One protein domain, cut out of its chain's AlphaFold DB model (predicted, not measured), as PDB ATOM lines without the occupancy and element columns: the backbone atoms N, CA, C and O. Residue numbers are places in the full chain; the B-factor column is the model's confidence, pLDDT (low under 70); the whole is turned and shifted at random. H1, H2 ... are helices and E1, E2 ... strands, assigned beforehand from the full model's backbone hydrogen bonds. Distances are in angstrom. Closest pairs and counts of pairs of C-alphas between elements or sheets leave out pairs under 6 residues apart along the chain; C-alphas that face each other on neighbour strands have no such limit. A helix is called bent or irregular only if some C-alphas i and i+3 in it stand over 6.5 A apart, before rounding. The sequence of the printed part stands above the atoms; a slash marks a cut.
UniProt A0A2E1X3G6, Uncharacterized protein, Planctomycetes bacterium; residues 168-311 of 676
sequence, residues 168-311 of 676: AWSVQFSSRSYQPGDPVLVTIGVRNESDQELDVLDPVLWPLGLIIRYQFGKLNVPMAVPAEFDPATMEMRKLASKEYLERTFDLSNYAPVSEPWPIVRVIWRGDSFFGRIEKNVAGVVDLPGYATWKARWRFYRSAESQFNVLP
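What this domain is: This is residues 168 to 311 of the 676 residues of an uncharacterized protein of Planctomycetes bacterium (UniProt A0A2E1X3G6). The short helix H1 makes the core, covered on one side by a wall of three strands, E1, E2 and E6, and on another by the helix H2, while a two-stranded pair lies beyond each end of H1: E3 with E5 at one end, E4 with E7 at the other. H3 folds back from H2 towards E3, and long stretches without named elements, residues 215 to 235 and 251 to 262 among them, wind round this core; the last such stretch, residues 298 to 311, follows H3 and runs to the end where E4 and E7 lie, where the printed part ends. The printed part has 144 residues with three named helices and seven named strands, in the order E1, E2, E3, H1, E4, E5, E6, E7, H2, H3; the sheets E1 - E2 - E6, E3 - E5 and E4 - E7 are antiparallel throughout. The class is mixed, helices and strands, though under half of the residues are in named elements. The whole is compact and rounded, with a radius of gyration of the C-alphas of 15.2 A and spans of 42 by 31 by 23 A.

Where its parts are: In the largest sheet, E1 is residues 168 to 173 and 17.0 A long, beginning at C-alpha 168 at (227.956, 183.175, 258.376). E2, residues 185 to 192, is 23.5 A long, and E6, residues 244 to 250, is 20.3 A long. H1 is residues 203 to 209, 11.0 A from first to last C-alpha; C-alpha 203 is at (222.242, 174.374, 268.231). It is irregular: C-alphas 204 and 207 are 7.3 A apart. E3 is residues 198 to 201 and E5 is residues 236 to 239. E4 is residues 210 to 214, and E7, residues 263 to 268, is 14.1 A long. H2 is residues 270 to 280, 15.4 A long. H3 is residues 290 to 297 and ends at C-alpha 297 at (225.825, 173.632, 254.030).

How they stand to each other: E2 is the inner strand of the largest sheet, and E1 and E6 are its edge strands. E1 and E2 form a hairpin at 165 degrees, with N 170 and O 189 at 2.8 A. E2 and E6 stand at 163 degrees, with N 190 and O 245 at 2.8 A. H1 is on this sheet at a height over the sheet of 8.7 A; it lies over E2 and E6, only just, with 3 of its 7 C-alphas falling on each. On the local plane it runs across the strands, at 74 degrees to E2. The closest C-alphas of H1 and E6 are those of Pro 203 and Arg 247, 6.6 A apart. H1 and H2 touch, with the C-alphas of Gly 209 and Phe 273 closest at 3.8 A, at a steep tilt of 69.8 degrees, only just short of about perpendicular, opposite ways. H2 is not on the sheet. H2 and H3 touch as a helical hairpin, opposite ways at a shallow tilt of 29 degrees; the C-alphas of Gly 270 and Trp 297 are closest, at 5.6 A. The closest C-alphas of E3 and H3 are those of Asp 199 and Trp 293, 6.5 A apart. E3 and E5 stand at 138 degrees, with N 200 and O 237 at 2.9 A. E4 and E7 stand at 163 degrees, with N 211 and O 267 at 2.8 A. H1 and H3 are apart. Every O i to N i+4 pair of H3 is within hydrogen-bond range; H2 has 6 of 7, and H1 has 0 of 3 but 3 of 4 O i to N i+3 pairs.

The domain as a whole: The two C-alphas farthest apart are those of Asp 195 and Pro 260, 44.4 A. The printed part has no cut. The links E1 to E2, E4 to E5 and E6 to E7 are long, with 11, 21 and 12 residues. Outside the named strands, residues 177 to 178 pair with residues 310 to 311, parallel. The mean pLDDT of the printed part is 78.3; residues 175 to 181, 213 to 221, 257 to 265, 299 and 302 to 311 are under 70.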
ATOM      1  N   ALA A 168     226.605 182.964 257.866       81.94
ATOM      2  CA  ALA A 168     227.956 183.175 258.376       81.94
ATOM      3  C   ALA A 168     228.108 182.497 259.743       81.94
ATOM      4  O   ALA A 168     227.442 182.876 260.705       81.94
ATOM      5  N   TRP A 169     228.991 181.500 259.834       82.00
ATOM      6  CA  TRP A 169     229.289 180.811 261.088       82.00
ATOM      7  C   TRP A 169     230.412 181.519 261.852       82.00
ATOM      8  O   TRP A 169     231.479 181.794 261.298       82.00
ATOM      9  N   SER A 170     230.193 181.754 263.141       81.88
ATOM     10  CA  SER A 170     231.204 182.177 264.106       81.88
ATOM     11  C   SER A 170     231.573 180.999 265.011       81.88
ATOM     12  O   SER A 170     230.732 180.191 265.401       81.88
ATOM     13  N   VAL A 171     232.852 180.901 265.362       81.31
ATOM     14  CA  VAL A 171     233.335 180.029 266.438       81.31
ATOM     15  C   VAL A 171     234.240 180.889 267.304       81.31
ATOM     16  O   VAL A 171     235.090 181.610 266.780       81.31
ATOM     17  N   GLN A 172     234.043 180.853 268.615       79.88
ATOM     18  CA  GLN A 172     234.818 181.615 269.591       79.88
ATOM     19  C   GLN A 172     235.059 180.742 270.821       79.88
ATOM     20  O   GLN A 172     234.204 179.946 271.189       79.88
ATOM     21  N   PHE A 173     236.211 180.881 271.470       76.50
ATOM     22  CA  PHE A 173     236.470 180.243 272.761       76.50
ATOM     23  C   PHE A 173     236.380 181.301 273.853       76.50
ATOM     24  O   PHE A 173     236.958 182.378 273.694       76.50
ATOM     25  N   SER A 174     235.690 181.001 274.958       73.56
ATOM     26  CA  SER A 174     235.546 181.948 276.077       73.56
ATOM     27  C   SER A 174     236.894 182.291 276.720       73.56
ATOM     28  O   SER A 174     237.056 183.364 277.294       73.56
ATOM     29  N   SER A 175     237.881 181.401 276.578       68.94
ATOM     30  CA  SER A 175     239.281 181.643 276.912       68.94
ATOM     31  C   SER A 175     240.206 180.971 275.891       68.94
ATOM     32  O   SER A 175     239.936 179.867 275.426       68.94
ATOM     33  N   ARG A 176     241.334 181.618 275.570       66.12
ATOM     34  CA  ARG A 176     242.442 181.017 274.789       66.12
ATOM     35  C   ARG A 176     243.471 180.300 275.667       66.12
ATOM     36  O   ARG A 176     244.439 179.738 275.154       66.12
ATOM     37  N   SER A 177     243.263 180.326 276.981       64.31
ATOM     38  CA  SER A 177     244.003 179.544 277.966       64.31
ATOM     39  C   SER A 177     243.082 178.615 278.754       64.31
ATOM     40  O   SER A 177     242.061 179.076 279.258       64.31
ATOM     41  N   TYR A 178     243.460 177.350 278.911       68.06
ATOM     42  CA  TYR A 178     242.780 176.378 279.779       68.06
ATOM     43  C   TYR A 178     243.773 175.782 280.786       68.06
ATOM     44  O   TYR A 178     244.975 175.816 280.530       68.06
ATOM     45  N   GLN A 179     243.323 175.233 281.913       65.75
ATOM     46  CA  GLN A 179     244.118 174.259 282.668       65.75
ATOM     47  C   GLN A 179     243.584 172.842 282.426       65.75
ATOM     48  O   GLN A 179     242.388 172.680 282.179       65.75
ATOM     49  N   PRO A 180     244.422 171.791 282.508       61.09
ATOM     50  CA  PRO A 180     243.934 170.416 282.522       61.09
ATOM     51  C   PRO A 180     242.898 170.217 283.642       61.09
ATOM     52  O   PRO A 180     243.223 170.345 284.820       61.09
ATOM     53  N   GLY A 181     241.653 169.918 283.263       63.75
ATOM     54  CA  GLY A 181     240.512 169.789 284.179       63.75
ATOM     55  C   GLY A 181     239.522 170.962 284.162       63.75
ATOM     56  O   GLY A 181     238.399 170.781 284.626       63.75
ATOM     57  N   ASP A 182     239.879 172.117 283.590       72.00
ATOM     58  CA  ASP A 182     238.935 173.222 283.373       72.00
ATOM     59  C   ASP A 182     237.992 172.935 282.185       72.00
ATOM     60  O   ASP A 182     238.418 172.342 281.184       72.00
ATOM     61  N   PRO A 183     236.732 173.413 282.226       75.31
ATOM     62  CA  PRO A 183     235.800 173.296 281.109       75.31
ATOM     63  C   PRO A 183     236.257 174.145 279.913       75.31
ATOM     64  O   PRO A 183     236.483 175.355 280.022       75.31
ATOM     65  N   VAL A 184     236.347 173.532 278.731       79.31
ATOM     66  CA  VAL A 184     236.734 174.236 277.498       79.31
ATOM     67  C   VAL A 184     235.477 174.782 276.827       79.31
ATOM     68  O   VAL A 184     234.848 174.124 276.000       79.31
ATOM     69  N   LEU A 185     235.104 176.004 277.207       84.62
ATOM     70  CA  LEU A 185     233.907 176.669 276.697       84.62
ATOM     71  C   LEU A 185     234.115 177.216 275.276       84.62
ATOM     72  O   LEU A 185     234.965 178.083 275.036       84.62
ATOM     73  N   VAL A 186     233.300 176.727 274.340       84.75
ATOM     74  CA  VAL A 186     233.229 177.181 272.945       84.75
ATOM     75  C   VAL A 186     231.845 177.747 272.644       84.75
ATOM     76  O   VAL A 186     230.831 177.106 272.894       84.75
ATOM     77  N   THR A 187     231.793 178.944 272.077       88.38
ATOM     78  CA  THR A 187     230.585 179.559 271.527       88.38
ATOM     79  C   THR A 187     230.571 179.333 270.022       88.38
ATOM     80  O   THR A 187     231.524 179.699 269.329       88.38
ATOM     81  N   ILE A 188     229.507 178.718 269.506       89.69
ATOM     82  CA  ILE A 188     229.252 178.628 268.063       89.69
ATOM     83  C   ILE A 188     228.032 179.488 267.773       89.69
ATOM     84  O   ILE A 188     226.998 179.338 268.430       89.69
ATOM     85  N   GLY A 189     228.161 180.378 266.798       89.12
ATOM     86  CA  GLY A 189     227.075 181.211 266.311       89.12
ATOM     87  C   GLY A 189     226.870 181.068 264.814       89.12
ATOM     88  O   GLY A 189     227.756 180.642 264.071       89.12
ATOM     89  N   VAL A 190     225.678 181.436 264.365       89.31
ATOM     90  CA  VAL A 190     225.293 181.445 262.961       89.31
ATOM     91  C   VAL A 190     224.433 182.678 262.689       89.31
ATOM     92  O   VAL A 190     223.456 182.940 263.392       89.31
ATOM     93  N   ARG A 191     224.824 183.482 261.698       89.62
ATOM     94  CA  ARG A 191     224.080 184.665 261.242       89.62
ATOM     95  C   ARG A 191     223.450 184.388 259.891       89.62
ATOM     96  O   ARG A 191     224.156 183.949 258.991       89.62
ATOM     97  N   ASN A 192     222.173 184.705 259.725       91.25
ATOM     98  CA  ASN A 192     221.521 184.683 258.422       91.25
ATOM     99  C   ASN A 192     221.924 185.908 257.590       91.25
ATOM    100  O   ASN A 192     221.500 187.024 257.868       91.25
ATOM    101  N   GLU A 193     222.744 185.707 256.563       88.31
ATOM    102  CA  GLU A 193     223.173 186.772 255.646       88.31
ATOM    103  C   GLU A 193     222.179 187.007 254.506       88.31
ATOM    104  O   GLU A 193     222.243 188.035 253.832       88.31
ATOM    105  N   SER A 194     221.243 186.083 254.274       86.00
ATOM    106  CA  SER A 194     220.223 186.244 253.239       86.00
ATOM    107  C   SER A 194     219.135 187.237 253.650       86.00
ATOM    108  O   SER A 194     219.082 187.704 254.788       86.00
ATOM    109  N   ASP A 195     218.264 187.577 252.700       86.12
ATOM    110  CA  ASP A 195     217.045 188.352 252.956       86.12
ATOM    111  C   ASP A 195     215.821 187.443 253.215       86.12
ATOM    112  O   ASP A 195     214.689 187.921 253.271       86.12
ATOM    113  N   GLN A 196     216.033 186.127 253.346       86.62
ATOM    114  CA  GLN A 196     214.999 185.104 253.524       86.62
ATOM    115  C   GLN A 196     215.159 184.397 254.874       86.62
ATOM    116  O   GLN A 196     216.226 184.417 255.475       86.62
ATOM    117  N   GLU A 197     214.101 183.754 255.358       88.62
ATOM    118  CA  GLU A 197     214.183 182.865 256.520       88.62
ATOM    119  C   GLU A 197     214.866 181.543 256.131       88.62
ATOM    120  O   GLU A 197     214.594 180.990 255.063       88.62
ATOM    121  N   LEU A 198     215.750 181.032 256.992       87.81
ATOM    122  CA  LEU A 198     216.506 179.803 256.757       87.81
ATOM    123  C   LEU A 198     216.248 178.775 257.859       87.81
ATOM    124  O   LEU A 198     216.162 179.113 259.036       87.81
ATOM    125  N   ASP A 199     216.157 177.505 257.473       87.88
ATOM    126  CA  ASP A 199     216.152 176.384 258.411       87.88
ATOM    127  C   ASP A 199     217.566 176.143 258.962       87.88
ATOM    128  O   ASP A 199     218.527 176.107 258.193       87.88
ATOM    129  N   VAL A 200     217.692 175.934 260.274       89.25
ATOM    130  CA  VAL A 200     218.910 175.470 260.961       89.25
ATOM    131  C   VAL A 200     218.544 174.392 261.985       89.25
ATOM    132  O   VAL A 200     217.564 174.534 262.708       89.25
ATOM    133  N   LEU A 201     219.299 173.294 262.059       89.00
ATOM    134  CA  LEU A 201     219.059 172.252 263.072       89.00
ATOM    135  C   LEU A 201     219.486 172.736 264.466       89.00
ATOM    136  O   LEU A 201     220.359 173.605 264.564       89.00
ATOM    137  N   ASP A 202     218.897 172.143 265.512       86.38
ATOM    138  CA  ASP A 202     219.160 172.435 266.930       86.38
ATOM    139  C   ASP A 202     220.641 172.778 267.217       86.38
ATOM    140  O   ASP A 202     221.535 171.957 266.956       86.38
ATOM    141  N   PRO A 203     220.914 173.968 267.796       89.06
ATOM    142  CA  PRO A 203     222.242 174.374 268.231       89.06
ATOM    143  C   PRO A 203     223.014 173.344 269.055       89.06
ATOM    144  O   PRO A 203     224.237 173.307 268.956       89.06
ATOM    145  N   VAL A 204     222.348 172.483 269.834       89.88
ATOM    146  CA  VAL A 204     223.000 171.419 270.619       89.88
ATOM    147  C   VAL A 204     223.862 170.490 269.760       89.88
ATOM    148  O   VAL A 204     224.861 169.971 270.237       89.88
ATOM    149  N   LEU A 205     223.541 170.308 268.478       90.56
ATOM    150  CA  LEU A 205     224.303 169.428 267.595       90.56
ATOM    151  C   LEU A 205     225.492 170.132 266.929       90.56
ATOM    152  O   LEU A 205     226.382 169.456 266.410       90.56
ATOM    153  N   TRP A 206     225.556 171.470 266.928       91.12
ATOM    154  CA  TRP A 206     226.572 172.225 266.182       91.12
ATOM    155  C   TRP A 206     228.029 171.854 266.515       91.12
ATOM    156  O   TRP A 206     228.825 171.798 265.571       91.12
ATOM    157  N   PRO A 207     228.421 171.520 267.765       90.56
ATOM    158  CA  PRO A 207     229.783 171.068 268.059       90.56
ATOM    159  C   PRO A 207     230.207 169.805 267.294       90.56
ATOM    160  O   PRO A 207     231.397 169.607 267.057       90.56
ATOM    161  N   LEU A 208     229.270 168.988 266.799       90.06
ATOM    162  CA  LEU A 208     229.580 167.833 265.946       90.06
ATOM    163  C   LEU A 208     230.213 168.230 264.604       90.06
ATOM    164  O   LEU A 208     230.822 167.385 263.954       90.06
ATOM    165  N   GLY A 209     230.132 169.495 264.183       86.38
ATOM    166  CA  GLY A 209     230.881 170.001 263.031       86.38
ATOM    167  C   GLY A 209     232.344 170.318 263.309       86.38
ATOM    168  O   GLY A 209     233.105 170.516 262.362       86.38
ATOM    169  N   LEU A 210     232.769 170.353 264.575       85.19
ATOM    170  CA  LEU A 210     234.134 170.718 264.932       85.19
ATOM    171  C   LEU A 210     235.130 169.611 264.564       85.19
ATOM    172  O   LEU A 210     234.976 168.430 264.890       85.19
ATOM    173  N   ILE A 211     236.198 170.028 263.899       79.19
ATOM    174  CA  ILE A 211     237.434 169.287 263.689       79.19
ATOM    175  C   ILE A 211     238.483 169.922 264.590       79.19
ATOM    176  O   ILE A 211     238.993 171.006 264.302       79.19
ATOM    177  N   ILE A 212     238.772 169.238 265.692       76.19
ATOM    178  CA  ILE A 212     239.771 169.628 266.684       76.19
ATOM    179  C   ILE A 212     241.068 168.889 266.362       76.19
ATOM    180  O   ILE A 212     241.045 167.676 266.131       76.19
ATOM    181  N   ARG A 213     242.189 169.611 266.369       69.56
ATOM    182  CA  ARG A 213     243.537 169.051 266.254       69.56
ATOM    183  C   ARG A 213     244.367 169.400 267.482       69.56
ATOM    184  O   ARG A 213     244.555 170.581 267.789       69.56
ATOM    185  N   TYR A 214     244.918 168.371 268.111       66.31
ATOM    186  CA  TYR A 214     246.031 168.504 269.044       66.31
ATOM    187  C   TYR A 214     247.352 168.615 268.274       66.31
ATOM    188  O   TYR A 214     247.488 168.054 267.188       66.31
ATOM    189  N   GLN A 215     248.336 169.321 268.835       55.00
ATOM    190  CA  GLN A 215     249.642 169.515 268.184       55.00
ATOM    191  C   GLN A 215     250.474 168.223 268.130       55.00
ATOM    192  O   GLN A 215     251.211 167.997 267.171       55.00
ATOM    193  N   PHE A 216     250.341 167.388 269.165       53.94
ATOM    194  CA  PHE A 216     251.112 166.153 269.366       53.94
ATOM    195  C   PHE A 216     250.221 164.913 269.579       53.94
ATOM    196  O   PHE A 216     250.730 163.816 269.788       53.94
ATOM    197  N   GLY A 217     248.896 165.087 269.513       48.94
ATOM    198  CA  GLY A 217     247.897 164.028 269.679       48.94
ATOM    199  C   GLY A 217     247.282 163.563 268.353       48.94
ATOM    200  O   GLY A 217     247.782 163.854 267.265       48.94
ATOM    201  N   LYS A 218     246.159 162.840 268.436       46.88
ATOM    202  CA  LYS A 218     245.432 162.329 267.257       46.88
ATOM    203  C   LYS A 218     244.981 163.474 266.338       46.88
ATOM    204  O   LYS A 218     244.492 164.502 266.802       46.88
ATOM    205  N   LEU A 219     245.100 163.265 265.020       49.12
ATOM    206  CA  LEU A 219     244.879 164.303 263.998       49.12
ATOM    207  C   LEU A 219     243.451 164.877 263.996       49.12
ATOM    208  O   LEU A 219     243.257 166.006 263.553       49.12
ATOM    209  N   ASN A 220     242.469 164.104 264.464       60.28
ATOM    210  CA  ASN A 220     241.098 164.544 264.701       60.28
ATOM    211  C   ASN A 220     240.623 163.957 266.036       60.28
ATOM    212  O   ASN A 220     240.706 162.741 266.234       60.28
ATOM    213  N   VAL A 221     240.081 164.790 266.922       67.12
ATOM    214  CA  VAL A 221     239.401 164.312 268.137       67.12
ATOM    215  C   VAL A 221     238.035 163.717 267.754       67.12
ATOM    216  O   VAL A 221     237.327 164.314 266.928       67.12
ATOM    217  N   PRO A 222     237.644 162.539 268.282       71.62
ATOM    218  CA  PRO A 222     236.303 162.008 268.068       71.62
ATOM    219  C   PRO A 222     235.270 162.917 268.744       71.62
ATOM    220  O   PRO A 222     235.405 163.237 269.921       71.62
ATOM    221  N   MET A 223     234.240 163.306 267.989       84.38
ATOM    222  CA  MET A 223     233.083 164.040 268.507       84.38
ATOM    223  C   MET A 223     231.904 163.076 268.654       84.38
ATOM    224  O   MET A 223     231.595 162.345 267.707       84.38
ATOM    225  N   ALA A 224     231.247 163.105 269.806       84.44
ATOM    226  CA  ALA A 224     230.067 162.330 270.154       84.44
ATOM    227  C   ALA A 224     228.859 163.249 270.394       84.44
ATOM    228  O   ALA A 224     229.003 164.432 270.703       84.44
ATOM    229  N   VAL A 225     227.660 162.687 270.230       87.00
ATOM    230  CA  VAL A 225     226.401 163.327 270.642       87.00
ATOM    231  C   VAL A 225     226.385 163.400 272.181       87.00
ATOM    232  O   VAL A 225     226.772 162.408 272.804       87.00
ATOM    233  N   PRO A 226     225.962 164.517 272.807       83.81
ATOM    234  CA  PRO A 226     225.862 164.611 274.264       83.81
ATOM    235  C   PRO A 226     224.963 163.530 274.853       83.81
ATOM    236  O   PRO A 226     223.909 163.231 274.295       83.81
ATOM    237  N   ALA A 227     225.330 163.007 276.023       80.62
ATOM    238  CA  ALA A 227     224.550 161.976 276.712       80.62
ATOM    239  C   ALA A 227     223.124 162.431 277.097       80.62
ATOM    240  O   ALA A 227     222.235 161.600 277.237       80.62
ATOM    241  N   GLU A 228     222.913 163.742 277.254       78.31
ATOM    242  CA  GLU A 228     221.629 164.357 277.621       78.31
ATOM    243  C   GLU A 228     220.758 164.744 276.412       78.31
ATOM    244  O   GLU A 228     219.655 165.258 276.588       78.31
ATOM    245  N   PHE A 229     221.234 164.545 275.177       85.44
ATOM    246  CA  PHE A 229     220.463 164.893 273.984       85.44
ATOM    247  C   PHE A 229     219.416 163.820 273.665       85.44
ATOM    248  O   PHE A 229     219.772 162.681 273.366       85.44
ATOM    249  N   ASP A 230     218.137 164.205 273.659       85.88
ATOM    250  CA  ASP A 230     217.033 163.360 273.199       85.88
ATOM    251  C   ASP A 230     216.731 163.604 271.703       85.88
ATOM    252  O   ASP A 230     216.189 164.663 271.354       85.88
ATOM    253  N   PRO A 231     216.995 162.625 270.808       84.38
ATOM    254  CA  PRO A 231     216.635 162.712 269.394       84.38
ATOM    255  C   PRO A 231     215.145 162.969 269.138       84.38
ATOM    256  O   PRO A 231     214.807 163.524 268.096       84.38
ATOM    257  N   ALA A 232     214.249 162.586 270.058       83.25
ATOM    258  CA  ALA A 232     212.807 162.772 269.898       83.25
ATOM    259  C   ALA A 232     212.357 164.237 270.041       83.25
ATOM    260  O   ALA A 232     211.294 164.597 269.539       83.25
ATOM    261  N   THR A 233     213.163 165.087 270.687       83.25
ATOM    262  CA  THR A 233     212.895 166.535 270.835       83.25
ATOM    263  C   THR A 233     213.511 167.400 269.733       83.25
ATOM    264  O   THR A 233     213.377 168.621 269.753       83.25
ATOM    265  N   MET A 234     214.195 166.787 268.767       85.75
ATOM    266  CA  MET A 234     214.947 167.493 267.735       85.75
ATOM    267  C   MET A 234     214.035 168.112 266.668       85.75
ATOM    268  O   MET A 234     213.255 167.416 266.018       85.75
ATOM    269  N   GLU A 235     214.221 169.404 266.398       85.69
ATOM    270  CA  GLU A 235     213.514 170.133 265.343       85.69
ATOM    271  C   GLU A 235     214.455 170.978 264.464       85.69
ATOM    272  O   GLU A 235     215.599 171.275 264.822       85.69
ATOM    273  N   MET A 236     213.958 171.373 263.287       87.75
ATOM    274  CA  MET A 236     214.571 172.433 262.483       87.75
ATOM    275  C   MET A 236     214.028 173.778 262.973       87.75
ATOM    276  O   MET A 236     212.838 174.061 262.833       87.75
ATOM    277  N   ARG A 237     214.901 174.626 263.515       88.56
ATOM    278  CA  ARG A 237     214.566 175.999 263.893       88.56
ATOM    279  C   ARG A 237     214.573 176.903 262.660       88.56
ATOM    280  O   ARG A 237     215.475 176.833 261.825       88.56
ATOM    281  N   LYS A 238     213.614 177.826 262.605       89.75
ATOM    282  CA  LYS A 238     213.652 178.978 261.701       89.75
ATOM    283  C   LYS A 238     214.586 180.065 262.233       89.75
ATOM    284  O   LYS A 238     214.504 180.439 263.402       89.75
ATOM    285  N   LEU A 239     215.463 180.553 261.362       91.00
ATOM    286  CA  LEU A 239     216.369 181.673 261.590       91.00
ATOM    287  C   LEU A 239     215.974 182.802 260.631       91.00
ATOM    288  O   LEU A 239     216.133 182.677 259.411       91.00
ATOM    289  N   ALA A 240     215.427 183.890 261.164       93.00
ATOM    290  CA  ALA A 240     214.925 185.008 260.376       93.00
ATOM    291  C   ALA A 240     216.051 185.740 259.621       93.00
ATOM    292  O   ALA A 240     217.236 185.603 259.928       93.00
ATOM    293  N   SER A 241     215.680 186.533 258.613       91.44
ATOM    294  CA  SER A 241     216.612 187.395 257.872       91.44
ATOM    295  C   SER A 241     217.418 188.282 258.833       91.44
ATOM    296  O   SER A 241     216.842 188.950 259.692       91.44
ATOM    297  N   LYS A 242     218.750 188.276 258.695       90.44
ATOM    298  CA  LYS A 242     219.724 188.970 259.568       90.44
ATOM    299  C   LYS A 242     219.733 188.548 261.045       90.44
ATOM    300  O   LYS A 242     220.493 189.128 261.819       90.44
ATOM    301  N   GLU A 243     218.965 187.531 261.446       93.38
ATOM    302  CA  GLU A 243     219.036 186.976 262.801       93.38
ATOM    303  C   GLU A 243     220.409 186.331 263.039       93.38
ATOM    304  O   GLU A 243     220.963 185.653 262.168       93.38
ATOM    305  N   TYR A 244     220.955 186.549 264.234       91.69
ATOM    306  CA  TYR A 244     222.145 185.873 264.732       91.69
ATOM    307  C   TYR A 244     221.759 185.019 265.934       91.69
ATOM    308  O   TYR A 244     221.207 185.527 266.910       91.69
ATOM    309  N   LEU A 245     222.056 183.726 265.849       91.94
ATOM    310  CA  LEU A 245     221.826 182.758 266.909       91.94
ATOM    311  C   LEU A 245     223.163 182.173 267.339       91.94
ATOM    312  O   LEU A 245     223.878 181.609 266.518       91.94
ATOM    313  N   GLU A 246     223.470 182.246 268.629       92.81
ATOM    314  CA  GLU A 246     224.642 181.600 269.212       92.81
ATOM    315  C   GLU A 246     224.290 180.779 270.447       92.81
ATOM    316  O   GLU A 246     223.270 180.997 271.105       92.81
ATOM    317  N   ARG A 247     225.150 179.808 270.749       91.12
ATOM    318  CA  ARG A 247     225.088 179.003 271.966       91.12
ATOM    319  C   ARG A 247     226.505 178.672 272.414       91.12
ATOM    320  O   ARG A 247     227.396 178.470 271.589       91.12
ATOM    321  N   THR A 248     226.701 178.627 273.727       90.81
ATOM    322  CA  THR A 248     227.962 178.218 274.353       90.81
ATOM    323  C   THR A 248     227.852 176.778 274.831       90.81
ATOM    324  O   THR A 248     226.817 176.361 275.353       90.81
ATOM    325  N   PHE A 249     228.924 176.022 274.636       88.75
ATOM    326  CA  PHE A 249     229.034 174.597 274.904       88.75
ATOM    327  C   PHE A 249     230.300 174.340 275.712       88.75
ATOM    328  O   PHE A 249     231.353 174.888 275.389       88.75
ATOM    329  N   ASP A 250     230.227 173.460 276.706       87.50
ATOM    330  CA  ASP A 250     231.428 172.804 277.213       87.50
ATOM    331  C   ASP A 250     231.840 171.714 276.220       87.50
ATOM    332  O   ASP A 250     231.071 170.792 275.936       87.50
ATOM    333  N   LEU A 251     233.041 171.838 275.659       83.44
ATOM    334  CA  LEU A 251     233.558 170.912 274.660       83.44
ATOM    335  C   LEU A 251     233.795 169.503 275.227       83.44
ATOM    336  O   LEU A 251     233.744 168.536 274.465       83.44
ATOM    337  N   SER A 252     233.991 169.370 276.545       80.69
ATOM    338  CA  SER A 252     234.167 168.077 277.222       80.69
ATOM    339  C   SER A 252     232.929 167.171 277.138       80.69
ATOM    340  O   SER A 252     233.062 165.948 277.109       80.69
ATOM    341  N   ASN A 253     231.734 167.750 276.966       85.00
ATOM    342  CA  ASN A 253     230.483 167.003 276.768       85.00
ATOM    343  C   ASN A 253     230.362 166.359 275.373       85.00
ATOM    344  O   ASN A 253     229.484 165.526 275.155       85.00
ATOM    345  N   TYR A 254     231.217 166.758 274.424       86.75
ATOM    346  CA  TYR A 254     231.190 166.301 273.029       86.75
ATOM    347  C   TYR A 254     232.466 165.568 272.624       86.75
ATOM    348  O   TYR A 254     232.448 164.778 271.683       86.75
ATOM    349  N   ALA A 255     233.583 165.843 273.289       79.38
ATOM    350  CA  ALA A 255     234.892 165.300 272.977       79.38
ATOM    351  C   ALA A 255     235.619 164.903 274.266       79.38
ATOM    352  O   ALA A 255     235.502 165.611 275.265       79.38
ATOM    353  N   PRO A 256     236.447 163.846 274.259       70.12
ATOM    354  CA  PRO A 256     237.349 163.565 275.367       70.12
ATOM    355  C   PRO A 256     238.490 164.599 275.385       70.12
ATOM    356  O   PRO A 256     239.602 164.322 274.942       70.12
ATOM    357  N   VAL A 257     238.226 165.801 275.912       63.78
ATOM    358  CA  VAL A 257     239.220 166.886 276.080       63.78
ATOM    359  C   VAL A 257     240.140 166.634 277.295       63.78
ATOM    360  O   VAL A 257     240.712 167.548 277.875       63.78
ATOM    361  N   SER A 258     240.277 165.371 277.706       51.88
ATOM    362  CA  SER A 258     241.017 164.931 278.893       51.88
ATOM    363  C   SER A 258     242.523 164.780 278.670       51.88
ATOM    364  O   SER A 258     243.257 164.539 279.627       51.88
ATOM    365  N   GLU A 259     243.002 164.857 277.426       54.66
ATOM    366  CA  GLU A 259     244.439 164.832 277.147       54.66
ATOM    367  C   GLU A 259     245.065 166.213 277.433       54.66
ATOM    368  O   GLU A 259     244.501 167.239 277.045       54.66
ATOM    369  N   PRO A 260     246.255 166.278 278.059       55.66
ATOM    370  CA  PRO A 260     246.873 167.541 278.463       55.66
ATOM    371  C   PRO A 260     247.455 168.344 277.284       55.66
ATOM    372  O   PRO A 260     248.051 169.395 277.492       55.66
ATOM    373  N   TRP A 261     247.320 167.865 276.043       55.59
ATOM    374  CA  TRP A 261     247.929 168.474 274.861       55.59
ATOM    375  C   TRP A 261     247.204 169.749 274.404       55.59
ATOM    376  O   TRP A 261     245.975 169.774 274.355       55.59
ATOM    377  N   PRO A 262     247.936 170.780 273.940       60.84
ATOM    378  CA  PRO A 262     247.328 172.013 273.452       60.84
ATOM    379  C   PRO A 262     246.449 171.776 272.216       60.84
ATOM    380  O   PRO A 262     246.882 171.150 271.237       60.84
ATOM    381  N   ILE A 263     245.246 172.356 272.225       63.12
ATOM    382  CA  ILE A 263     244.400 172.464 271.034       63.12
ATOM    383  C   ILE A 263     244.973 173.587 270.166       63.12
ATOM    384  O   ILE A 263     244.964 174.758 270.536       63.12
ATOM    385  N   VAL A 264     245.468 173.231 268.985       58.53
ATOM    386  CA  VAL A 264     246.155 174.154 268.057       58.53
ATOM    387  C   VAL A 264     245.367 174.431 266.787       58.53
ATOM    388  O   VAL A 264     245.763 175.249 265.956       58.53
ATOM    389  N   ARG A 265     244.259 173.718 266.580       65.88
ATOM    390  CA  ARG A 265     243.321 174.055 265.520       65.88
ATOM    391  C   ARG A 265     241.931 173.562 265.850       65.88
ATOM    392  O   ARG A 265     241.750 172.401 266.205       65.88
ATOM    393  N   VAL A 266     240.960 174.431 265.613       71.94
ATOM    394  CA  VAL A 266     239.545 174.092 265.568       71.94
ATOM    395  C   VAL A 266     238.994 174.660 264.266       71.94
ATOM    396  O   VAL A 266     239.273 175.805 263.921       71.94
ATOM    397  N   ILE A 267     238.283 173.837 263.499       73.12
ATOM    398  CA  ILE A 267     237.597 174.235 262.261       73.12
ATOM    399  C   ILE A 267     236.196 173.643 262.313       73.12
ATOM    400  O   ILE A 267     236.068 172.454 262.588       73.12
ATOM    401  N   TRP A 268     235.159 174.409 261.991       82.69
ATOM    402  CA  TRP A 268     233.830 173.844 261.769       82.69
ATOM    403  C   TRP A 268     233.672 173.417 260.303       82.69
ATOM    404  O   TRP A 268     233.994 174.186 259.392       82.69
ATOM    405  N   ARG A 269     233.193 172.192 260.062       81.19
ATOM    406  CA  ARG A 269     232.950 171.623 258.729       81.19
ATOM    407  C   ARG A 269     231.559 171.007 258.614       81.19
ATOM    408  O   ARG A 269     231.206 170.113 259.385       81.19
ATOM    409  N   GLY A 270     230.835 171.392 257.564       76.31
ATOM    410  CA  GLY A 270     229.502 170.867 257.277       76.31
ATOM    411  C   GLY A 270     229.491 169.361 257.009       76.31
ATOM    412  O   GLY A 270     228.672 168.640 257.564       76.31
ATOM    413  N   ASP A 271     230.411 168.834 256.203       77.62
ATOM    414  CA  ASP A 271     230.428 167.406 255.852       77.62
ATOM    415  C   ASP A 271     230.655 166.498 257.062       77.62
ATOM    416  O   ASP A 271     230.043 165.433 257.163       77.62
ATOM    417  N   SER A 272     231.480 166.969 257.993       81.94
ATOM    418  CA  SER A 272     231.770 166.329 259.273       81.94
ATOM    419  C   SER A 272     230.552 166.386 260.197       81.94
ATOM    420  O   SER A 272     230.172 165.362 260.758       81.94
ATOM    421  N   PHE A 273     229.892 167.547 260.278       88.38
ATOM    422  CA  PHE A 273     228.632 167.734 260.997       88.38
ATOM    423  C   PHE A 273     227.532 166.786 260.484       88.38
ATOM    424  O   PHE A 273     227.072 165.921 261.229       88.38
ATOM    425  N   PHE A 274     227.175 166.872 259.194       85.38
ATOM    426  CA  PHE A 274     226.119 166.055 258.584       85.38
ATOM    427  C   PHE A 274     226.441 164.554 258.640       85.38
ATOM    428  O   PHE A 274     225.564 163.750 258.935       85.38
ATOM    429  N   GLY A 275     227.699 164.161 258.411       83.19
ATOM    430  CA  GLY A 275     228.110 162.757 258.511       83.19
ATOM    431  C   GLY A 275     228.024 162.187 259.932       83.19
ATOM    432  O   GLY A 275     227.754 160.999 260.097       83.19
ATOM    433  N   ARG A 276     228.228 163.015 260.965       88.19
ATOM    434  CA  ARG A 276     228.125 162.594 262.371       88.19
ATOM    435  C   ARG A 276     226.680 162.537 262.858       88.19
ATOM    436  O   ARG A 276     226.346 161.568 263.533       88.19
ATOM    437  N   ILE A 277     225.821 163.497 262.515       89.00
ATOM    438  CA  ILE A 277     224.406 163.432 262.930       89.00
ATOM    439  C   ILE A 277     223.667 162.284 262.237       89.00
ATOM    440  O   ILE A 277     222.991 161.527 262.916       89.00
ATOM    441  N   GLU A 278     223.879 162.045 260.939       88.69
ATOM    442  CA  GLU A 278     223.205 160.947 260.213       88.69
ATOM    443  C   GLU A 278     223.596 159.557 260.712       88.69
ATOM    444  O   GLU A 278     222.824 158.611 260.586       88.69
ATOM    445  N   LYS A 279     224.793 159.433 261.293       85.75
ATOM    446  CA  LYS A 279     225.272 158.187 261.890       85.75
ATOM    447  C   LYS A 279     224.735 157.954 263.305       85.75
ATOM    448  O   LYS A 279     224.581 156.800 263.693       85.75
ATOM    449  N   ASN A 280     224.517 159.016 264.084       84.06
ATOM    450  CA  ASN A 280     224.321 158.917 265.537       84.06
ATOM    451  C   ASN A 280     222.964 159.447 266.038       84.06
ATOM    452  O   ASN A 280     222.645 159.247 267.206       84.06
ATOM    453  N   VAL A 281     222.167 160.112 265.195       86.75
ATOM    454  CA  VAL A 281     220.865 160.689 265.558       86.75
ATOM    455  C   VAL A 281     219.771 160.080 264.682       86.75
ATOM    456  O   VAL A 281     219.685 160.346 263.482       86.75
ATOM    457  N   ALA A 282     218.927 159.241 265.284       86.38
ATOM    458  CA  ALA A 282     217.804 158.610 264.594       86.38
ATOM    459  C   ALA A 282     216.771 159.656 264.128       86.38
ATOM    460  O   ALA A 282     216.544 160.654 264.807       86.38
ATOM    461  N   GLY A 283     216.155 159.435 262.963       84.81
ATOM    462  CA  GLY A 283     215.113 160.311 262.402       84.81
ATOM    463  C   GLY A 283     215.592 161.656 261.833       84.81
ATOM    464  O   GLY A 283     214.797 162.368 261.229       84.81
ATOM    465  N   VAL A 284     216.882 162.011 261.949       87.25
ATOM    466  CA  VAL A 284     217.396 163.319 261.480       87.25
ATOM    467  C   VAL A 284     217.176 163.557 259.983       87.25
ATOM    468  O   VAL A 284     216.907 164.679 259.564       87.25
ATOM    469  N   VAL A 285     217.242 162.493 259.177       87.81
ATOM    470  CA  VAL A 285     217.049 162.555 257.719       87.81
ATOM    471  C   VAL A 285     215.596 162.801 257.306       87.81
ATOM    472  O   VAL A 285     215.364 163.275 256.194       87.81
ATOM    473  N   ASP A 286     214.644 162.512 258.196       89.44
ATOM    474  CA  ASP A 286     213.202 162.612 257.954       89.44
ATOM    475  C   ASP A 286     212.633 163.990 258.349       89.44
ATOM    476  O   ASP A 286     211.474 164.294 258.053       89.44
ATOM    477  N   LEU A 287     213.438 164.852 258.987       87.31
ATOM    478  CA  LEU A 287     213.012 166.189 259.400       87.31
ATOM    479  C   LEU A 287     212.692 167.101 258.192       87.31
ATOM    480  O   LEU A 287     213.521 167.254 257.284       87.31
ATOM    481  N   PRO A 288     211.535 167.796 258.186       86.75
ATOM    482  CA  PRO A 288     211.199 168.768 257.149       86.75
ATOM    483  C   PRO A 288     212.275 169.853 257.007       86.75
ATOM    484  O   PRO A 288     212.641 170.504 257.976       86.75
ATOM    485  N   GLY A 289     212.788 170.056 255.790       83.81
ATOM    486  CA  GLY A 289     213.835 171.049 255.496       83.81
ATOM    487  C   GLY A 289     215.278 170.550 255.657       83.81
ATOM    488  O   GLY A 289     216.184 171.133 255.056       83.81
ATOM    489  N   TYR A 290     215.510 169.427 256.349       86.69
ATOM    490  CA  TYR A 290     216.856 168.894 256.596       86.69
ATOM    491  C   TYR A 290     217.658 168.635 255.309       86.69
ATOM    492  O   TYR A 290     218.810 169.054 255.191       86.69
ATOM    493  N   ALA A 291     217.043 168.008 254.299       80.75
ATOM    494  CA  ALA A 291     217.702 167.727 253.021       80.75
ATOM    495  C   ALA A 291     218.145 169.010 252.284       80.75
ATOM    496  O   ALA A 291     219.247 169.057 251.730       80.75
ATOM    497  N   THR A 292     217.324 170.065 252.322       81.38
ATOM    498  CA  THR A 292     217.642 171.389 251.756       81.38
ATOM    499  C   THR A 292     218.813 172.028 252.496       81.38
ATOM    500  O   THR A 292     219.749 172.531 251.869       81.38
ATOM    501  N   TRP A 293     218.793 171.964 253.828       82.88
ATOM    502  CA  TRP A 293     219.844 172.506 254.680       82.88
ATOM    503  C   TRP A 293     221.181 171.778 254.468       82.88
ATOM    504  O   TRP A 293     222.196 172.417 254.182       82.88
ATOM    505  N   LYS A 294     221.177 170.439 254.454       83.75
ATOM    506  CA  LYS A 294     222.338 169.612 254.089       83.75
ATOM    507  C   LYS A 294     222.878 169.956 252.702       83.75
ATOM    508  O   LYS A 294     224.088 170.107 252.543       83.75
ATOM    509  N   ALA A 295     222.013 170.094 251.697       74.44
ATOM    510  CA  ALA A 295     222.435 170.405 250.331       74.44
ATOM    511  C   ALA A 295     223.124 171.777 250.209       74.44
ATOM    512  O   ALA A 295     224.056 171.906 249.411       74.44
ATOM    513  N   ARG A 296     222.712 172.777 251.006       76.81
ATOM    514  CA  ARG A 296     223.400 174.077 251.089       76.81
ATOM    515  C   ARG A 296     224.733 173.970 251.837       76.81
ATOM    516  O   ARG A 296     225.763 174.312 251.264       76.81
ATOM    517  N   TRP A 297     224.726 173.448 253.066       76.50
ATOM    518  CA  TRP A 297     225.825 173.632 254.030       76.50
ATOM    519  C   TRP A 297     226.843 172.497 254.111       76.50
ATOM    520  O   TRP A 297     227.867 172.651 254.776       76.50
ATOM    521  N   ARG A 298     226.631 171.357 253.438       73.50
ATOM    522  CA  ARG A 298     227.549 170.200 253.510       73.50
ATOM    523  C   ARG A 298     228.995 170.521 253.135       73.50
ATOM    524  O   ARG A 298     229.893 169.843 253.616       73.50
ATOM    525  N   PHE A 299     229.241 171.534 252.313       67.81
ATOM    526  CA  PHE A 299     230.599 171.910 251.908       67.81
ATOM    527  C   PHE A 299     231.132 173.159 252.626       67.81
ATOM    528  O   PHE A 299     232.233 173.609 252.313       67.81
ATOM    529  N   TYR A 300     230.395 173.691 253.606       73.31
ATOM    530  CA  TYR A 300     230.841 174.823 254.410       73.31
ATOM    531  C   TYR A 300     232.075 174.473 255.248       73.31
ATOM    532  O   TYR A 300     232.169 173.386 255.834       73.31
ATOM    533  N   ARG A 301     232.992 175.436 255.360       71.12
ATOM    534  CA  ARG A 301     234.165 175.390 256.233       71.12
ATOM    535  C   ARG A 301     234.379 176.768 256.856       71.12
ATOM    536  O   ARG A 301     234.471 177.749 256.125       71.12
ATOM    537  N   SER A 302     234.506 176.835 258.181       69.56
ATOM    538  CA  SER A 302     234.859 178.084 258.865       69.56
ATOM    539  C   SER A 302     236.278 178.543 258.500       69.56
ATOM    540  O   SER A 302     237.155 177.727 258.198       69.56
ATOM    541  N   ALA A 303     236.538 179.850 258.587       59.00
ATOM    542  CA  ALA A 303     237.899 180.384 258.512       59.00
ATOM    543  C   ALA A 303     238.794 179.789 259.624       59.00
ATOM    544  O   ALA A 303     238.292 179.345 260.654       59.00
ATOM    545  N   GLU A 304     240.120 179.777 259.432       54.41
ATOM    546  CA  GLU A 304     241.078 179.187 260.394       54.41
ATOM    547  C   GLU A 304     241.611 180.181 261.449       54.41
ATOM    548  O   GLU A 304     242.511 179.851 262.226       54.41
ATOM    549  N   SER A 305     241.127 181.423 261.464       43.41
ATOM    550  CA  SER A 305     241.705 182.487 262.286       43.41
ATOM    551  C   SER A 305     241.312 182.381 263.766       43.41
ATOM    552  O   SER A 305     240.161 182.630 264.108       43.41
ATOM    553  N   GLN A 306     242.323 182.186 264.625       51.09
ATOM    554  CA  GLN A 306     242.313 182.404 266.089       51.09
ATOM    555  C   GLN A 306     241.770 181.274 267.002       51.09
ATOM    556  O   GLN A 306     241.066 181.549 267.971       51.09
ATOM    557  N   PHE A 307     242.183 180.017 266.773       54.66
ATOM    558  CA  PHE A 307     241.702 178.831 267.521       54.66
ATOM    559  C   PHE A 307     242.742 178.077 268.371       54.66
ATOM    560  O   PHE A 307     242.574 176.888 268.635       54.66
ATOM    561  N   ASN A 308     243.821 178.738 268.795       59.28
ATOM    562  CA  ASN A 308     244.778 178.129 269.723       59.28
ATOM    563  C   ASN A 308     244.223 178.218 271.153       59.28
ATOM    564  O   ASN A 308     244.114 179.323 271.687       59.28
ATOM    565  N   VAL A 309     243.910 177.075 271.766       62.91
ATOM    566  CA  VAL A 309     243.612 176.955 273.199       62.91
ATOM    567  C   VAL A 309     244.811 176.266 273.847       62.91
ATOM    568  O   VAL A 309     245.046 175.069 273.677       62.91
ATOM    569  N   LEU A 310     245.632 177.066 274.522       66.06
ATOM    570  CA  LEU A 310     246.903 176.651 275.119       66.06
ATOM    571  C   LEU A 310     246.739 176.511 276.646       66.06
ATOM    572  O   LEU A 310     245.775 177.039 277.187       66.06
ATOM    573  N   PRO A 311     247.644 175.842 277.380       64.44
ATOM    574  CA  PRO A 311     247.584 175.792 278.850       64.44
ATOM    575  C   PRO A 311     247.622 177.203 279.448       64.44
ATOM    576  O   PRO A 311     248.059 178.110 278.748       64.44
TER     577      PRO A 311